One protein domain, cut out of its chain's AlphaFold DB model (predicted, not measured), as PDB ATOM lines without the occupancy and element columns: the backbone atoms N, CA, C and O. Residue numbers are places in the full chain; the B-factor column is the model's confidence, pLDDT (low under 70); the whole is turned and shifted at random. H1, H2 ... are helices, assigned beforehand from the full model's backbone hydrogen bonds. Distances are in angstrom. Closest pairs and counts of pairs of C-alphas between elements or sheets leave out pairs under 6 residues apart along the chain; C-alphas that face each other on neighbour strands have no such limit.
ATOM      1  N   GLU A   4     -32.462  34.396 -23.425       53.31
ATOM      2  CA  GLU A   4     -32.735  35.406 -24.451       53.31
ATOM      3  C   GLU A   4     -33.184  34.754 -25.771       53.31
ATOM      4  O   GLU A   4     -34.206  35.135 -26.337       53.31
ATOM      5  N   GLU A   5     -32.486  33.703 -26.220       59.66
ATOM      6  CA  GLU A   5     -32.843  32.956 -27.435       59.66
ATOM      7  C   GLU A   5     -34.204  32.258 -27.310       59.66
ATOM      8  O   GLU A   5     -34.998  32.286 -28.249       59.66
ATOM      9  N   LYS A   6     -34.512  31.677 -26.140       55.19
ATOM     10  CA  LYS A   6     -35.818  31.049 -25.874       55.19
ATOM     11  C   LYS A   6     -36.954  32.072 -25.852       55.19
ATOM     12  O   LYS A   6     -38.003  31.820 -26.441       55.19
ATOM     13  N   ALA A   7     -36.746  33.218 -25.198       61.38
ATOM     14  CA  ALA A   7     -37.735  34.291 -25.135       61.38
ATOM     15  C   ALA A   7     -38.007  34.882 -26.525       61.38
ATOM     16  O   ALA A   7     -39.163  35.057 -26.907       61.38
ATOM     17  N   LYS A   8     -36.949  35.107 -27.316       63.09
ATOM     18  CA  LYS A   8     -37.060  35.578 -28.698       63.09
ATOM     19  C   LYS A   8     -37.812  34.581 -29.582       63.09
ATOM     20  O   LYS A   8     -38.759  34.975 -30.252       63.09
ATOM     21  N   ALA A   9     -37.457  33.296 -29.528       68.88
ATOM     22  CA  ALA A   9     -38.126  32.256 -30.312       68.88
ATOM     23  C   ALA A   9     -39.615  32.112 -29.948       68.88
ATOM     24  O   ALA A   9     -40.455  31.905 -30.824       68.88
ATOM     25  N   TYR A  10     -39.959  32.245 -28.663       69.12
ATOM     26  CA  TYR A  10     -41.350  32.246 -28.213       69.12
ATOM     27  C   TYR A  10     -42.118  33.469 -28.732       69.12
ATOM     28  O   TYR A  10     -43.202  33.314 -29.293       69.12
ATOM     29  N   ALA A  11     -41.539  34.668 -28.607       69.12
ATOM     30  CA  ALA A  11     -42.150  35.901 -29.098       69.12
ATOM     31  C   ALA A  11     -42.369  35.868 -30.620       69.12
ATOM     32  O   ALA A  11     -43.453  36.205 -31.088       69.12
ATOM     33  N   GLU A  12     -41.381  35.403 -31.391       69.94
ATOM     34  CA  GLU A  12     -41.500  35.235 -32.845       69.94
ATOM     35  C   GLU A  12     -42.595  34.224 -33.209       69.94
ATOM     36  O   GLU A  12     -43.420  34.498 -34.082       69.94
ATOM     37  N   LYS A  13     -42.668  33.086 -32.507       71.81
ATOM     38  CA  LYS A  13     -43.712  32.074 -32.723       71.81
ATOM     39  C   LYS A  13     -45.115  32.627 -32.464       71.81
ATOM     40  O   LYS A  13     -46.009  32.405 -33.283       71.81
ATOM     41  N   GLU A  14     -45.328  33.319 -31.346       70.25
ATOM     42  CA  GLU A  14     -46.646  33.879 -31.022       70.25
ATOM     43  C   GLU A  14     -47.013  35.044 -31.950       70.25
ATOM     44  O   GLU A  14     -48.167  35.143 -32.363       70.25
ATOM     45  N   LEU A  15     -46.041  35.860 -32.371       70.44
ATOM     46  CA  LEU A  15     -46.256  36.910 -33.368       70.44
ATOM     47  C   LEU A  15     -46.687  36.320 -34.721       70.44
ATOM     48  O   LEU A  15     -47.688  36.754 -35.288       70.44
ATOM     49  N   VAL A  16     -45.984  35.295 -35.219       71.06
ATOM     50  CA  VAL A  16     -46.360  34.585 -36.455       71.06
ATOM     51  C   VAL A  16     -47.754  33.977 -36.321       71.06
ATOM     52  O   VAL A  16     -48.588  34.154 -37.204       71.06
ATOM     53  N   ARG A  17     -48.056  33.317 -35.198       68.88
ATOM     54  CA  ARG A  17     -49.388  32.758 -34.932       68.88
ATOM     55  C   ARG A  17     -50.482  33.831 -34.940       68.88
ATOM     56  O   ARG A  17     -51.564  33.581 -35.468       68.88
ATOM     57  N   ALA A  18     -50.215  35.002 -34.366       65.94
ATOM     58  CA  ALA A  18     -51.166  36.108 -34.314       65.94
ATOM     59  C   ALA A  18     -51.415  36.731 -35.697       65.94
ATOM     60  O   ALA A  18     -52.559  37.048 -36.012       65.94
ATOM     61  N   ILE A  19     -50.373  36.869 -36.527       66.56
ATOM     62  CA  ILE A  19     -50.458  37.478 -37.865       66.56
ATOM     63  C   ILE A  19     -51.000  36.490 -38.911       66.56
ATOM     64  O   ILE A  19     -51.707  36.890 -39.830       66.56
ATOM     65  N   SER A  20     -50.682  35.198 -38.796       68.31
ATOM     66  CA  SER A  20     -51.077  34.170 -39.772       68.31
ATOM     67  C   SER A  20     -52.451  33.546 -39.514       68.31
ATOM     68  O   SER A  20     -52.886  32.709 -40.307       68.31
ATOM     69  N   ARG A  21     -53.152  33.909 -38.429       66.88
ATOM     70  CA  ARG A  21     -54.514  33.405 -38.210       66.88
ATOM     71  C   ARG A  21     -55.476  34.052 -39.221       66.88
ATOM     72  O   ARG A  21     -55.427  35.269 -39.395       66.88
ATOM     73  N   PRO A  22     -56.355  33.279 -39.882       69.25
ATOM     74  CA  PRO A  22     -57.386  33.844 -40.743       69.25
ATOM     75  C   PRO A  22     -58.251  34.827 -39.953       69.25
ATOM     76  O   PRO A  22     -58.631  34.520 -38.821       69.25
ATOM     77  N   ALA A  23     -58.574  35.976 -40.552       70.19
ATOM     78  CA  ALA A  23     -59.486  36.940 -39.949       70.19
ATOM     79  C   ALA A  23     -60.832  36.253 -39.675       70.19
ATOM     80  O   ALA A  23     -61.507  35.783 -40.595       70.19
ATOM     81  N   HIS A  24     -61.198  36.147 -38.401       69.00
ATOM     82  CA  HIS A  24     -62.452  35.539 -37.992       69.00
ATOM     83  C   HIS A  24     -63.564  36.592 -38.074       69.00
ATOM     84  O   HIS A  24     -63.350  37.729 -37.669       69.00
ATOM     85  N   PRO A  25     -64.789  36.265 -38.514       71.38
ATOM     86  CA  PRO A  25     -65.874  37.246 -38.603       71.38
ATOM     87  C   PRO A  25     -66.170  37.984 -37.290       71.38
ATOM     88  O   PRO A  25     -66.649  39.107 -37.321       71.38
ATOM     89  N   LEU A  26     -65.860  37.371 -36.144       72.75
ATOM     90  CA  LEU A  26     -66.037  37.940 -34.798       72.75
ATOM     91  C   LEU A  26     -64.801  38.665 -34.252       72.75
ATOM     92  O   LEU A  26     -64.812  39.100 -33.107       72.75
ATOM     93  N   ASP A  27     -63.739  38.799 -35.037       68.06
ATOM     94  CA  ASP A  27     -62.508  39.455 -34.599       68.06
ATOM     95  C   ASP A  27     -62.736  40.915 -34.171       68.06
ATOM     96  O   ASP A  27     -62.101  41.390 -33.242       68.06
ATOM     97  N   HIS A  28     -63.721  41.597 -34.762       65.00
ATOM     98  CA  HIS A  28     -64.154  42.939 -34.356       65.00
ATOM     99  C   HIS A  28     -64.736  43.016 -32.929       65.00
ATOM    100  O   HIS A  28     -64.884  44.113 -32.395       65.00
ATOM    101  N   LEU A  29     -65.092  41.877 -32.323       65.06
ATOM    102  CA  LEU A  29     -65.570  41.774 -30.940       65.06
ATOM    103  C   LEU A  29     -64.452  41.399 -29.964       65.06
ATOM    104  O   LEU A  29     -64.636  41.518 -28.753       65.06
ATOM    105  N   ALA A  30     -63.318  40.910 -30.468       60.25
ATOM    106  CA  ALA A  30     -62.177  40.590 -29.637       60.25
ATOM    107  C   ALA A  30     -61.401  41.889 -29.361       60.25
ATOM    108  O   ALA A  30     -60.977  42.549 -30.311       60.25
ATOM    109  N   PRO A  31     -61.193  42.283 -28.093       58.88
ATOM    110  CA  PRO A  31     -60.271  43.363 -27.785       58.88
ATOM    111  C   PRO A  31     -58.881  42.935 -28.258       58.88
ATOM    112  O   PRO A  31     -58.282  41.998 -27.728       58.88
ATOM    113  N   TYR A  32     -58.400  43.576 -29.317       64.00
ATOM    114  CA  TYR A  32     -57.032  43.406 -29.764       64.00
ATOM    115  C   TYR A  32     -56.109  44.098 -28.771       64.00
ATOM    116  O   TYR A  32     -56.329  45.260 -28.443       64.00
ATOM    117  N   PHE A  33     -55.070  43.386 -28.340       62.66
ATOM    118  CA  PHE A  33     -53.914  44.025 -27.731       62.66
ATOM    119  C   PHE A  33     -53.248  44.871 -28.810       62.66
ATOM    120  O   PHE A  33     -52.813  44.340 -29.838       62.66
ATOM    121  N   ASP A  34     -53.215  46.181 -28.608       68.00
ATOM    122  CA  ASP A  34     -52.473  47.051 -29.500       68.00
ATOM    123  C   ASP A  34     -50.964  46.971 -29.190       68.00
ATOM    124  O   ASP A  34     -50.498  46.286 -28.270       68.00
ATOM    125  N   SER A  35     -50.153  47.657 -29.993       66.69
ATOM    126  CA  SER A  35     -48.702  47.672 -29.791       66.69
ATOM    127  C   SER A  35     -48.286  48.267 -28.440       66.69
ATOM    128  O   SER A  35     -47.212  47.928 -27.939       66.69
ATOM    129  N   LYS A  36     -49.115  49.124 -27.832       66.38
ATOM    130  CA  LYS A  36     -48.874  49.723 -26.518       66.38
ATOM    131  C   LYS A  36     -49.140  48.711 -25.410       66.38
ATOM    132  O   LYS A  36     -48.340  48.644 -24.478       66.38
ATOM    133  N   ASP A  37     -50.179  47.890 -25.525       71.25
ATOM    134  CA  ASP A  37     -50.453  46.851 -24.534       71.25
ATOM    135  C   ASP A  37     -49.335  45.798 -24.490       71.25
ATOM    136  O   ASP A  37     -48.902  45.384 -23.414       71.25
ATOM    137  N   ILE A  38     -48.793  45.425 -25.657       76.06
ATOM    138  CA  ILE A  38     -47.647  44.505 -25.756       76.06
ATOM    139  C   ILE A  38     -46.401  45.109 -25.090       76.06
ATOM    140  O   ILE A  38     -45.703  44.426 -24.338       76.06
ATOM    141  N   GLN A  39     -46.124  46.396 -25.327       69.12
ATOM    142  CA  GLN A  39     -45.001  47.091 -24.688       69.12
ATOM    143  C   GLN A  39     -45.161  47.159 -23.167       69.12
ATOM    144  O   GLN A  39     -44.204  46.897 -22.441       69.12
ATOM    145  N   GLN A  40     -46.362  47.473 -22.675       69.94
ATOM    146  CA  GLN A  40     -46.643  47.514 -21.239       69.94
ATOM    147  C   GLN A  40     -46.491  46.135 -20.594       69.94
ATOM    148  O   GLN A  40     -45.861  46.028 -19.545       69.94
ATOM    149  N   ALA A  41     -46.981  45.075 -21.241       72.44
ATOM    150  CA  ALA A  41     -46.811  43.709 -20.752       72.44
ATOM    151  C   ALA A  41     -45.329  43.303 -20.682       72.44
ATOM    152  O   ALA A  41     -44.897  42.722 -19.685       72.44
ATOM    153  N   TYR A  42     -44.534  43.655 -21.697       81.69
ATOM    154  CA  TYR A  42     -43.090  43.418 -21.681       81.69
ATOM    155  C   TYR A  42     -42.400  44.165 -20.533       81.69
ATOM    156  O   TYR A  42     -41.629  43.565 -19.788       81.69
ATOM    157  N   LEU A  43     -42.694  45.458 -20.362       78.00
ATOM    158  CA  LEU A  43     -42.103  46.274 -19.300       78.00
ATOM    159  C   LEU A  43     -42.500  45.776 -17.905       78.00
ATOM    160  O   LEU A  43     -41.641  45.695 -17.031       78.00
ATOM    161  N   ALA A  44     -43.764  45.397 -17.711       74.62
ATOM    162  CA  ALA A  44     -44.244  44.818 -16.459       74.62
ATOM    163  C   ALA A  44     -43.537  43.490 -16.152       74.62
ATOM    164  O   ALA A  44     -43.038  43.301 -15.046       74.62
ATOM    165  N   GLY A  45     -43.415  42.607 -17.148       76.56
ATOM    166  CA  GLY A  45     -42.681  41.351 -17.005       76.56
ATOM    167  C   GLY A  45     -41.193  41.561 -16.711       76.56
ATOM    168  O   GLY A  45     -40.632  40.862 -15.872       76.56
ATOM    169  N   ALA A  46     -40.549  42.542 -17.350       79.62
ATOM    170  CA  ALA A  46     -39.150  42.879 -17.094       79.62
ATOM    171  C   ALA A  46     -38.940  43.453 -15.684       79.62
ATOM    172  O   ALA A  46     -37.972  43.092 -15.016       79.62
ATOM    173  N   ALA A  47     -39.851  44.312 -15.219       77.00
ATOM    174  CA  ALA A  47     -39.817  44.865 -13.869       77.00
ATOM    175  C   ALA A  47     -39.986  43.769 -12.807       77.00
ATOM    176  O   ALA A  47     -39.187  43.699 -11.875       77.00
ATOM    177  N   GLU A  48     -40.961  42.874 -12.990       78.38
ATOM    178  CA  GLU A  48     -41.180  41.727 -12.103       78.38
ATOM    179  C   GLU A  48     -39.973  40.783 -12.102       78.38
ATOM    180  O   GLU A  48     -39.505  40.364 -11.042       78.38
ATOM    181  N   ALA A  49     -39.413  40.488 -13.280       83.12
ATOM    182  CA  ALA A  49     -38.236  39.636 -13.408       83.12
ATOM    183  C   ALA A  49     -37.017  40.233 -12.695       83.12
ATOM    184  O   ALA A  49     -36.288  39.484 -12.051       83.12
ATOM    185  N   LEU A  50     -36.804  41.553 -12.782       80.88
ATOM    186  CA  LEU A  50     -35.739  42.269 -12.070       80.88
ATOM    187  C   LEU A  50     -35.954  42.261 -10.550       80.88
ATOM    188  O   LEU A  50     -35.011  42.008  -9.802       80.88
ATOM    189  N   ALA A  51     -37.186  42.498 -10.093       76.88
ATOM    190  CA  ALA A  51     -37.532  42.451  -8.673       76.88
ATOM    191  C   ALA A  51     -37.353  41.040  -8.087       76.88
ATOM    192  O   ALA A  51     -36.902  40.893  -6.953       76.88
ATOM    193  N   SER A  52     -37.633  40.010  -8.888       81.31
ATOM    194  CA  SER A  52     -37.571  38.600  -8.492       81.31
ATOM    195  C   SER A  52     -36.169  37.989  -8.539       81.31
ATOM    196  O   SER A  52     -36.009  36.815  -8.204       81.31
ATOM    197  N   GLN A  53     -35.143  38.724  -8.986       88.06
ATOM    198  CA  GLN A  53     -33.801  38.141  -9.076       88.06
ATOM    199  C   GLN A  53     -33.157  37.948  -7.699       88.06
ATOM    200  O   GLN A  53     -32.401  36.996  -7.501       88.06
TER     201      GLN A  53
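What this domain is: This is residues 4 to 53 of the 119 residues of an uncharacterized protein of Barnesiella sp. WM24 (UniProt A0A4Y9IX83). Two helices of equal length, H1 and H2, make the two arms of an open U, with a long loop, residues 21 to 34, folding the chain back at one end. The space between the arms is empty. The printed part has 50 residues with two named helices, H1 then H2, and no named strand; its class is all helix. It is loose, with a radius of gyration of the C-alphas of 13.9 A, and only just elongated, spanning 44 by 22 by 13 A.

Where its parts are: H1, residues 4 to 20, runs 23.9 A from C-alpha 4 at (-32.735, 35.406, -24.451). H2, residues 35 to 51, runs 24.5 A and ends at C-alpha 51 at (-37.532, 42.451, -8.673).

How they stand to each other: H1 and H2 are apart, with no C-alpha of the one within 8 A of the other. Residues 4 to 32, of which 4 to 20 belong to H1, stand free. In H1 and H2 every O i to N i+4 pair is within hydrogen-bond range.

The domain as a whole: The C-alphas of Pro 25 and Gln 53, the two farthest apart, are 43.6 A apart. The printed part has no cut. The link from H1 to H2, 14 residues, is long. Mean pLDDT of the printed part is 70.0, and 28 residues are under 70, among them residues 4 to 12 and 27 to 36.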